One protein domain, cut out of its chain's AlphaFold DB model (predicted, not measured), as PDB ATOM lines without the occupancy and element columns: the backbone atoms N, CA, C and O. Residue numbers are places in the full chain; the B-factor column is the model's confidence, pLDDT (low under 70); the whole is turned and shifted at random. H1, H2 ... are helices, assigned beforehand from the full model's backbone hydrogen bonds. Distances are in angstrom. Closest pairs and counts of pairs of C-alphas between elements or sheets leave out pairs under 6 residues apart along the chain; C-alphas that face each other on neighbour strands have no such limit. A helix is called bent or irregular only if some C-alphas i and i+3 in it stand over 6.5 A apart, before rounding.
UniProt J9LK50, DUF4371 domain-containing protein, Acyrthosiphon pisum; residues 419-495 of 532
ATOM      1  N   SER A 419     118.818 -59.580  32.357       88.31
ATOM      2  CA  SER A 419     119.177 -58.935  31.083       88.31
ATOM      3  C   SER A 419     118.443 -57.616  30.873       88.31
ATOM      4  O   SER A 419     117.215 -57.552  30.933       88.31
ATOM      5  N   ALA A 420     119.198 -56.581  30.501       87.88
ATOM      6  CA  ALA A 420     118.646 -55.280  30.137       87.88
ATOM      7  C   ALA A 420     117.648 -55.366  28.965       87.88
ATOM      8  O   ALA A 420     116.626 -54.683  28.986       87.88
ATOM      9  N   ASN A 421     117.896 -56.246  27.985       87.06
ATOM     10  CA  ASN A 421     116.995 -56.439  26.846       87.06
ATOM     11  C   ASN A 421     115.662 -57.051  27.289       87.06
ATOM     12  O   ASN A 421     114.609 -56.503  26.974       87.06
ATOM     13  N   ARG A 422     115.696 -58.118  28.101       90.19
ATOM     14  CA  ARG A 422     114.480 -58.745  28.656       90.19
ATOM     15  C   ARG A 422     113.691 -57.764  29.527       90.19
ATOM     16  O   ARG A 422     112.478 -57.653  29.385       90.19
ATOM     17  N   THR A 423     114.380 -56.993  30.369       91.62
ATOM     18  CA  THR A 423     113.754 -55.921  31.162       91.62
ATOM     19  C   THR A 423     113.043 -54.890  30.277       91.62
ATOM     20  O   THR A 423     111.949 -54.440  30.617       91.62
ATOM     21  N   LYS A 424     113.642 -54.509  29.142       92.38
ATOM     22  CA  LYS A 424     113.066 -53.528  28.216       92.38
ATOM     23  C   LYS A 424     111.822 -54.062  27.501       92.38
ATOM     24  O   LYS A 424     110.839 -53.332  27.408       92.38
ATOM     25  N   VAL A 425     111.840 -55.324  27.061       92.50
ATOM     26  CA  VAL A 425     110.664 -55.994  26.470       92.50
ATOM     27  C   VAL A 425     109.489 -55.962  27.450       92.50
ATOM     28  O   VAL A 425     108.413 -55.472  27.112       92.50
ATOM     29  N   LEU A 426     109.721 -56.360  28.703       93.88
ATOM     30  CA  LEU A 426     108.688 -56.326  29.737       93.88
ATOM     31  C   LEU A 426     108.157 -54.905  29.992       93.88
ATOM     32  O   LEU A 426     106.948 -54.703  30.069       93.88
ATOM     33  N   GLN A 427     109.036 -53.905  30.091       93.25
ATOM     34  CA  GLN A 427     108.630 -52.505  30.269       93.25
ATOM     35  C   GLN A 427     107.739 -51.999  29.133       93.25
ATOM     36  O   GLN A 427     106.789 -51.257  29.385       93.25
ATOM     37  N   ASN A 428     108.047 -52.380  27.893       93.44
ATOM     38  CA  ASN A 428     107.246 -52.011  26.735       93.44
ATOM     39  C   ASN A 428     105.860 -52.661  26.807       93.44
ATOM     40  O   ASN A 428     104.863 -51.954  26.682       93.44
ATOM     41  N   LYS A 429     105.792 -53.962  27.116       93.88
ATOM     42  CA  LYS A 429     104.518 -54.683  27.262       93.88
ATOM     43  C   LYS A 429     103.665 -54.166  28.413       93.88
ATOM     44  O   LYS A 429     102.453 -54.044  28.265       93.88
ATOM     45  N   ILE A 430     104.279 -53.769  29.528       93.19
ATOM     46  CA  ILE A 430     103.559 -53.115  30.629       93.19
ATOM     47  C   ILE A 430     102.953 -51.786  30.166       93.19
ATOM     48  O   ILE A 430     101.789 -51.527  30.450       93.19
ATOM     49  N   LYS A 431     103.697 -50.954  29.426       92.88
ATOM     50  CA  LYS A 431     103.175 -49.674  28.913       92.88
ATOM     51  C   LYS A 431     102.061 -49.856  27.882       92.88
ATOM     52  O   LYS A 431     101.137 -49.052  27.858       92.88
ATOM     53  N   GLU A 432     102.163 -50.885  27.049       92.06
ATOM     54  CA  GLU A 432     101.174 -51.220  26.022       92.06
ATOM     55  C   GLU A 432      99.860 -51.715  26.648       92.06
ATOM     56  O   GLU A 432      98.789 -51.204  26.338       92.06
ATOM     57  N   ILE A 433      99.947 -52.673  27.577       91.44
ATOM     58  CA  ILE A 433      98.782 -53.389  28.119       91.44
ATOM     59  C   ILE A 433      98.208 -52.695  29.368       91.44
ATOM     60  O   ILE A 433      96.998 -52.715  29.597       91.44
ATOM     61  N   LYS A 434      99.056 -52.068  30.196       90.56
ATOM     62  CA  LYS A 434      98.682 -51.382  31.450       90.56
ATOM     63  C   LYS A 434      99.239 -49.943  31.499       90.56
ATOM     64  O   LYS A 434     100.023 -49.613  32.391       90.56
ATOM     65  N   PRO A 435      98.795 -49.033  30.608       85.81
ATOM     66  CA  PRO A 435      99.325 -47.665  30.516       85.81
ATOM     67  C   PRO A 435      99.085 -46.802  31.767       85.81
ATOM     68  O   PRO A 435      99.813 -45.842  32.001       85.81
ATOM     69  N   ASN A 436      98.084 -47.145  32.583       86.44
ATOM     70  CA  ASN A 436      97.742 -46.421  33.813       86.44
ATOM     71  C   ASN A 436      98.501 -46.925  35.056       86.44
ATOM     72  O   ASN A 436      98.245 -46.436  36.157       86.44
ATOM     73  N   SER A 437      99.386 -47.918  34.913       85.75
ATOM     74  CA  SER A 437     100.134 -48.444  36.054       85.75
ATOM     75  C   SER A 437     101.166 -47.438  36.563       85.75
ATOM     76  O   SER A 437     101.815 -46.729  35.795       85.75
ATOM     77  N   GLN A 438     101.359 -47.399  37.881       80.81
ATOM     78  CA  GLN A 438     102.350 -46.528  38.521       80.81
ATOM     79  C   GLN A 438     103.774 -47.109  38.487       80.81
ATOM     80  O   GLN A 438     104.729 -46.418  38.840       80.81
ATOM     81  N   SER A 439     103.936 -48.371  38.074       84.94
ATOM     82  CA  SER A 439     105.235 -49.033  37.945       84.94
ATOM     83  C   SER A 439     105.447 -49.546  36.526       84.94
ATOM     84  O   SER A 439     104.512 -49.845  35.797       84.94
ATOM     85  N   THR A 440     106.712 -49.693  36.146       85.00
ATOM     86  CA  THR A 440     107.122 -50.323  34.879       85.00
ATOM     87  C   THR A 440     108.036 -51.528  35.104       85.00
ATOM     88  O   THR A 440     108.584 -52.086  34.160       85.00
ATOM     89  N   LYS A 441     108.245 -51.927  36.360       85.69
ATOM     90  CA  LYS A 441     109.168 -53.001  36.737       85.69
ATOM     91  C   LYS A 441     108.516 -53.936  37.741       85.69
ATOM     92  O   LYS A 441     107.726 -53.490  38.573       85.69
ATOM     93  N   LEU A 442     108.915 -55.203  37.698       86.38
ATOM     94  CA  LEU A 442     108.630 -56.155  38.765       86.38
ATOM     95  C   LEU A 442     109.443 -55.808  40.017       86.38
ATOM     96  O   LEU A 442     110.552 -55.277  39.932       86.38
ATOM     97  N   LYS A 443     108.880 -56.126  41.182       86.19
ATOM     98  CA  LYS A 443     109.553 -56.019  42.480       86.19
ATOM     99  C   LYS A 443     109.928 -57.420  42.951       86.19
ATOM    100  O   LYS A 443     109.106 -58.328  42.875       86.19
ATOM    101  N   SER A 444     111.152 -57.588  43.446       82.94
ATOM    102  CA  SER A 444     111.579 -58.849  44.050       82.94
ATOM    103  C   SER A 444     110.862 -59.094  45.379       82.94
ATOM    104  O   SER A 444     110.533 -58.160  46.117       82.94
ATOM    105  N   LEU A 445     110.642 -60.369  45.701       81.62
ATOM    106  CA  LEU A 445     110.121 -60.772  47.002       81.62
ATOM    107  C   LEU A 445     111.210 -60.586  48.068       81.62
ATOM    108  O   LEU A 445     112.311 -61.114  47.944       81.62
ATOM    109  N   CYS A 446     110.907 -59.826  49.122       73.94
ATOM    110  CA  CYS A 446     111.816 -59.622  50.250       73.94
ATOM    111  C   CYS A 446     111.431 -60.532  51.421       73.94
ATOM    112  O   CYS A 446     110.412 -60.318  52.079       73.94
ATOM    113  N   GLU A 447     112.258 -61.526  51.741       65.44
ATOM    114  CA  GLU A 447     111.978 -62.432  52.860       65.44
ATOM    115  C   GLU A 447     111.946 -61.703  54.216       65.44
ATOM    116  O   GLU A 447     111.126 -61.992  55.081       65.44
ATOM    117  N   THR A 448     112.758 -60.681  54.428       65.31
ATOM    118  CA  THR A 448     112.816 -60.026  55.742       65.31
ATOM    119  C   THR A 448     111.727 -58.971  55.958       65.31
ATOM    120  O   THR A 448     111.525 -58.535  57.089       65.31
ATOM    121  N   ARG A 449     110.984 -58.566  54.914       69.25
ATOM    122  CA  ARG A 449     109.989 -57.479  54.993       69.25
ATOM    123  C   ARG A 449     108.681 -57.832  54.287       69.25
ATOM    124  O   ARG A 449     108.536 -57.619  53.083       69.25
ATOM    125  N   TRP A 450     107.689 -58.288  55.051       73.12
ATOM    126  CA  TRP A 450     106.371 -58.674  54.527       73.12
ATOM    127  C   TRP A 450     105.660 -57.585  53.706       73.12
ATOM    128  O   TRP A 450     105.008 -57.919  52.721       73.12
ATOM    129  N   VAL A 451     105.806 -56.298  54.051       71.94
ATOM    130  CA  VAL A 451     105.190 -55.187  53.293       71.94
ATOM    131  C   VAL A 451     105.685 -55.183  51.845       71.94
ATOM    132  O   VAL A 451     104.891 -55.088  50.913       71.94
ATOM    133  N   LEU A 452     106.992 -55.392  51.650       70.88
ATOM    134  CA  LEU A 452     107.584 -55.493  50.317       70.88
ATOM    135  C   LEU A 452     107.128 -56.764  49.590       70.88
ATOM    136  O   LEU A 452     106.920 -56.720  48.379       70.88
ATOM    137  N   ARG A 453     106.914 -57.878  50.309       79.12
ATOM    138  CA  ARG A 453     106.325 -59.091  49.711       79.12
ATOM    139  C   ARG A 453     104.910 -58.831  49.196       79.12
ATOM    140  O   ARG A 453     104.599 -59.223  48.078       79.12
ATOM    141  N   HIS A 454     104.065 -58.169  49.988       84.69
ATOM    142  CA  HIS A 454     102.685 -57.866  49.605       84.69
ATOM    143  C   HIS A 454     102.631 -56.999  48.343       84.69
ATOM    144  O   HIS A 454     101.948 -57.354  47.385       84.69
ATOM    145  N   GLU A 455     103.403 -55.909  48.304       85.69
ATOM    146  CA  GLU A 455     103.486 -55.051  47.119       85.69
ATOM    147  C   GLU A 455     103.984 -55.809  45.885       85.69
ATOM    148  O   GLU A 455     103.432 -55.634  44.803       85.69
ATOM    149  N   ALA A 456     105.008 -56.656  46.034       87.94
ATOM    150  CA  ALA A 456     105.539 -57.451  44.931       87.94
ATOM    151  C   ALA A 456     104.496 -58.426  44.366       87.94
ATOM    152  O   ALA A 456     104.355 -58.516  43.149       87.94
ATOM    153  N   VAL A 457     103.722 -59.101  45.222       89.75
ATOM    154  CA  VAL A 457     102.649 -60.014  44.791       89.75
ATOM    155  C   VAL A 457     101.512 -59.258  44.107       89.75
ATOM    156  O   VAL A 457     101.046 -59.685  43.052       89.75
ATOM    157  N   MET A 458     101.073 -58.130  44.670       91.31
ATOM    158  CA  MET A 458     100.010 -57.314  44.071       91.31
ATOM    159  C   MET A 458     100.430 -56.761  42.710       91.31
ATOM    160  O   MET A 458      99.649 -56.803  41.761       91.31
ATOM    161  N   LEU A 459     101.682 -56.318  42.599       90.44
ATOM    162  CA  LEU A 459     102.232 -55.816  41.350       90.44
ATOM    163  C   LEU A 459     102.408 -56.929  40.316       90.44
ATOM    164  O   LEU A 459     102.078 -56.750  39.148       90.44
ATOM    165  N   PHE A 460     102.879 -58.104  40.738       92.25
ATOM    166  CA  PHE A 460     102.969 -59.262  39.856       92.25
ATOM    167  C   PHE A 460     101.584 -59.678  39.354       92.25
ATOM    168  O   PHE A 460     101.430 -59.926  38.166       92.25
ATOM    169  N   LYS A 461     100.566 -59.681  40.227       93.06
ATOM    170  CA  LYS A 461      99.167 -59.955  39.861       93.06
ATOM    171  C   LYS A 461      98.651 -58.981  38.797       93.06
ATOM    172  O   LYS A 461      97.984 -59.410  37.862       93.06
ATOM    173  N   GLU A 462      98.957 -57.692  38.929       92.25
ATOM    174  CA  GLU A 462      98.618 -56.678  37.921       92.25
ATOM    175  C   GLU A 462      99.331 -56.940  36.584       92.25
ATOM    176  O   GLU A 462      98.754 -56.732  35.514       92.25
ATOM    177  N   PHE A 463     100.573 -57.424  36.646       93.94
ATOM    178  CA  PHE A 463     101.436 -57.632  35.487       93.94
ATOM    179  C   PHE A 463     101.430 -59.052  34.922       93.94
ATOM    180  O   PHE A 463     102.204 -59.297  34.007       93.94
ATOM    181  N   VAL A 464     100.561 -59.965  35.374       93.56
ATOM    182  CA  VAL A 464     100.516 -61.345  34.844       93.56
ATOM    183  C   VAL A 464     100.375 -61.352  33.322       93.56
ATOM    184  O   VAL A 464     101.163 -61.992  32.637       93.56
ATOM    185  N   GLU A 465      99.421 -60.593  32.788       94.62
ATOM    186  CA  GLU A 465      99.167 -60.495  31.346       94.62
ATOM    187  C   GLU A 465     100.365 -59.879  30.579       94.62
ATOM    188  O   GLU A 465     100.869 -60.529  29.663       94.62
ATOM    189  N   PRO A 466     100.924 -58.716  30.983       94.00
ATOM    190  CA  PRO A 466     102.183 -58.213  30.424       94.00
ATOM    191  C   PRO A 466     103.375 -59.171  30.520       94.00
ATOM    192  O   PRO A 466     104.198 -59.211  29.610       94.00
ATOM    193  N   VAL A 467     103.497 -59.916  31.622       94.19
ATOM    194  CA  VAL A 467     104.578 -60.882  31.845       94.19
ATOM    195  C   VAL A 467     104.459 -62.040  30.866       94.19
ATOM    196  O   VAL A 467     105.459 -62.387  30.245       94.19
ATOM    197  N   VAL A 468     103.261 -62.599  30.684       94.75
ATOM    198  CA  VAL A 468     103.017 -63.671  29.708       94.75
ATOM    199  C   VAL A 468     103.331 -63.184  28.294       94.75
ATOM    200  O   VAL A 468     104.152 -63.801  27.623       94.75
ATOM    201  N   ALA A 469     102.803 -62.026  27.887       93.62
ATOM    202  CA  ALA A 469     103.069 -61.462  26.561       93.62
ATOM    203  C   ALA A 469     104.569 -61.201  26.316       93.62
ATOM    204  O   ALA A 469     105.089 -61.436  25.226       93.62
ATOM    205  N   ALA A 470     105.292 -60.733  27.339       93.50
ATOM    206  CA  ALA A 470     106.736 -60.534  27.254       93.50
ATOM    207  C   ALA A 470     107.507 -61.862  27.154       93.50
ATOM    208  O   ALA A 470     108.512 -61.925  26.452       93.50
ATOM    209  N   LEU A 471     107.065 -62.917  27.848       92.88
ATOM    210  CA  LEU A 471     107.669 -64.249  27.746       92.88
ATOM    211  C   LEU A 471     107.433 -64.873  26.365       92.88
ATOM    212  O   LEU A 471     108.371 -65.436  25.807       92.88
ATOM    213  N   GLU A 472     106.237 -64.722  25.796       92.88
ATOM    214  CA  GLU A 472     105.902 -65.186  24.443       92.88
ATOM    215  C   GLU A 472     106.741 -64.476  23.373       92.88
ATOM    216  O   GLU A 472     107.302 -65.122  22.490       92.88
ATOM    217  N   GLU A 473     106.906 -63.151  23.474       90.88
ATOM    218  CA  GLU A 473     107.769 -62.393  22.558       90.88
ATOM    219  C   GLU A 473     109.225 -62.869  22.635       90.88
ATOM    220  O   GLU A 473     109.878 -63.089  21.613       90.88
ATOM    221  N   VAL A 474     109.724 -63.084  23.855       88.81
ATOM    222  CA  VAL A 474     111.075 -63.606  24.068       88.81
ATOM    223  C   VAL A 474     111.211 -65.025  23.504       88.81
ATOM    224  O   VAL A 474     112.221 -65.320  22.866       88.81
ATOM    225  N   GLN A 475     110.210 -65.891  23.682       87.38
ATOM    226  CA  GLN A 475     110.194 -67.249  23.133       87.38
ATOM    227  C   GLN A 475     110.222 -67.251  21.601       87.38
ATOM    228  O   GLN A 475     111.004 -67.997  21.011       87.38
ATOM    229  N   ASN A 476     109.420 -66.402  20.956       83.62
ATOM    230  CA  ASN A 476     109.394 -66.289  19.498       83.62
ATOM    231  C   ASN A 476     110.756 -65.854  18.949       83.62
ATOM    232  O   ASN A 476     111.270 -66.477  18.022       83.62
ATOM    233  N   GLY A 477     111.407 -64.886  19.604       76.94
ATOM    234  CA  GLY A 477     112.768 -64.487  19.246       76.94
ATOM    235  C   GLY A 477     113.785 -65.636  19.335       76.94
ATOM    236  O   GLY A 477     114.691 -65.720  18.507       76.94
ATOM    237  N   PHE A 478     113.640 -66.557  20.296       75.38
ATOM    238  CA  PHE A 478     114.492 -67.750  20.366       75.38
ATOM    239  C   PHE A 478     114.196 -68.759  19.250       75.38
ATOM    240  O   PHE A 478     115.136 -69.322  18.689       75.38
ATOM    241  N   SER A 479     112.925 -68.974  18.903       73.38
ATOM    242  CA  SER A 479     112.525 -69.863  17.803       73.38
ATOM    243  C   SER A 479     113.068 -69.384  16.456       73.38
ATOM    244  O   SER A 479     113.610 -70.186  15.691       73.38
ATOM    245  N   ASP A 480     113.022 -68.075  16.206       72.88
ATOM    246  CA  ASP A 480     113.583 -67.465  15.000       72.88
ATOM    247  C   ASP A 480     115.091 -67.716  14.914       72.88
ATOM    248  O   ASP A 480     115.594 -68.200  13.899       72.88
ATOM    249  N   VAL A 481     115.818 -67.492  16.012       72.00
ATOM    250  CA  VAL A 481     117.263 -67.749  16.086       72.00
ATOM    251  C   VAL A 481     117.588 -69.228  15.848       72.00
ATOM    252  O   VAL A 481     118.505 -69.539  15.087       72.00
ATOM    253  N   ILE A 482     116.832 -70.150  16.450       76.00
ATOM    254  CA  ILE A 482     117.008 -71.596  16.249       76.00
ATOM    255  C   ILE A 482     116.775 -71.970  14.779       76.00
ATOM    256  O   ILE A 482     117.580 -72.705  14.205       76.00
ATOM    257  N   SER A 483     115.732 -71.431  14.141       77.69
ATOM    258  CA  SER A 483     115.448 -71.688  12.723       77.69
ATOM    259  C   SER A 483     116.550 -71.162  11.796       77.69
ATOM    260  O   SER A 483     116.964 -71.860  10.868       77.69
ATOM    261  N   VAL A 484     117.113 -69.985  12.094       77.06
ATOM    262  CA  VAL A 484     118.262 -69.427  11.367       77.06
ATOM    263  C   VAL A 484     119.481 -70.330  11.523       77.06
ATOM    264  O   VAL A 484     120.148 -70.634  10.533       77.06
ATOM    265  N   PHE A 485     119.761 -70.821  12.734       76.50
ATOM    266  CA  PHE A 485     120.859 -71.764  12.949       76.50
ATOM    267  C   PHE A 485     120.652 -73.086  12.204       76.50
ATOM    268  O   PHE A 485     121.610 -73.595  11.622       76.50
ATOM    269  N   HIS A 486     119.428 -73.619  12.164       79.56
ATOM    270  CA  HIS A 486     119.107 -74.803  11.365       79.56
ATOM    271  C   HIS A 486     119.300 -74.556   9.867       79.56
ATOM    272  O   HIS A 486     119.981 -75.341   9.217       79.56
ATOM    273  N   SER A 487     118.814 -73.432   9.336       77.69
ATOM    274  CA  SER A 487     118.991 -73.064   7.925       77.69
ATOM    275  C   SER A 487     120.464 -72.877   7.548       77.69
ATOM    276  O   SER A 487     120.902 -73.312   6.479       77.69
ATOM    277  N   ILE A 488     121.259 -72.258   8.430       73.19
ATOM    278  CA  ILE A 488     122.711 -72.173   8.252       73.19
ATOM    279  C   ILE A 488     123.293 -73.584   8.227       73.19
ATOM    280  O   ILE A 488     124.028 -73.893   7.298       73.19
ATOM    281  N   ARG A 489     122.934 -74.441   9.187       75.38
ATOM    282  CA  ARG A 489     123.455 -75.807   9.298       75.38
ATOM    283  C   ARG A 489     123.126 -76.676   8.084       75.38
ATOM    284  O   ARG A 489     124.006 -77.386   7.620       75.38
ATOM    285  N   GLU A 490     121.909 -76.602   7.557       78.06
ATOM    286  CA  GLU A 490     121.487 -77.357   6.368       78.06
ATOM    287  C   GLU A 490     122.219 -76.908   5.099       78.06
ATOM    288  O   GLU A 490     122.536 -77.725   4.240       78.06
ATOM    289  N   ASN A 491     122.540 -75.618   4.992       75.25
ATOM    290  CA  ASN A 491     123.210 -75.048   3.822       75.25
ATOM    291  C   ASN A 491     124.721 -74.858   4.016       75.25
ATOM    292  O   ASN A 491     125.358 -74.208   3.182       75.25
ATOM    293  N   VAL A 492     125.305 -75.377   5.103       78.12
ATOM    294  CA  VAL A 492     126.732 -75.193   5.420       78.12
ATOM    295  C   VAL A 492     127.608 -75.778   4.324       78.12
ATOM    296  O   VAL A 492     128.526 -75.092   3.889       78.12
ATOM    297  N   ASP A 493     127.300 -76.970   3.812       78.31
ATOM    298  CA  ASP A 493     128.128 -77.602   2.780       78.31
ATOM    299  C   ASP A 493     128.075 -76.827   1.459       78.31
ATOM    300  O   ASP A 493     129.104 -76.589   0.829       78.31
ATOM    301  N   LEU A 494     126.890 -76.349   1.062       79.31
ATOM    302  CA  LEU A 494     126.715 -75.530  -0.142       79.31
ATOM    303  C   LEU A 494     127.409 -74.169  -0.015       79.31
ATOM    304  O   LEU A 494     128.133 -73.760  -0.923       79.31
ATOM    305  N   LYS A 495     127.236 -73.477   1.118       78.12
ATOM    306  CA  LYS A 495     127.909 -72.196   1.381       78.12
ATOM    307  C   LYS A 495     129.421 -72.371   1.469       78.12
ATOM    308  O   LYS A 495     130.144 -71.598   0.854       78.12
TER     309      LYS A 495
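This is residues 419 to 495 of the 532 residues of the protein "DUF4371 domain-containing protein" of Acyrthosiphon pisum (UniProt J9LK50). One long helix, H2, bent into a shorter arm H2a and a longer arm H2b, makes the length of an extended shape, and a shorter helix, H1, crosses H2b close to the bend. Residues 475 to 495, of which 475 to 490 belong to H2 and 492 to 495 to H3, stick out from the body as a free arm. The printed part has 77 residues with three named helices, H1, H2 and H3 along the chain, and no named strand; the class is all helix. The whole is extended, with a radius of gyration of the C-alphas of 18.0 A and spans of 61 by 29 by 17 A.

H2, residues 450 to 490, was assigned as one helix by its hydrogen bonds but is bent: C-alphas 462 and 465 are 7.6 A apart. H2a, residues 450 to 462, is 18.4 A long and begins at C-alpha 450 (106.371, -58.674, 54.527). H2b, residues 465 to 490, is 37.5 A long and ends at C-alpha 490 (121.487, -77.357, 6.368). H1, residues 420 to 433, is 20.1 A long and begins at C-alpha 420 (118.646, -55.280, 30.137). H3, residues 492 to 495, is 5.2 A long.

H2a and H2b stand at a steep tilt of 66 degrees. H2b touches H1 with residues 465 to 474 alone; the closest C-alphas, of Leu 426 and Ala 470, are 5.3 A apart. H1 and H2b run opposite ways at a steep tilt of 50 degrees. H1 and H2a are apart. H2b and H3 meet only through their link. In H1, H2a and H2b every O i to N i+4 pair is within hydrogen-bond range; H3 is too short for such a pair, and its one O i to N i+3 pair is within range.

The C-alphas farthest apart, of Val 451 and Leu 494, are 61.1 A apart. Without the free stretch, the body has 56 residues and spans 33 by 25 by 15 A. The printed part has no cut. The link from H1 to H2, residues 434 to 449, is long, and that from H2 to H3 is tight. The mean pLDDT of the printed part is 84.6, and residues 447 to 449 are under 70.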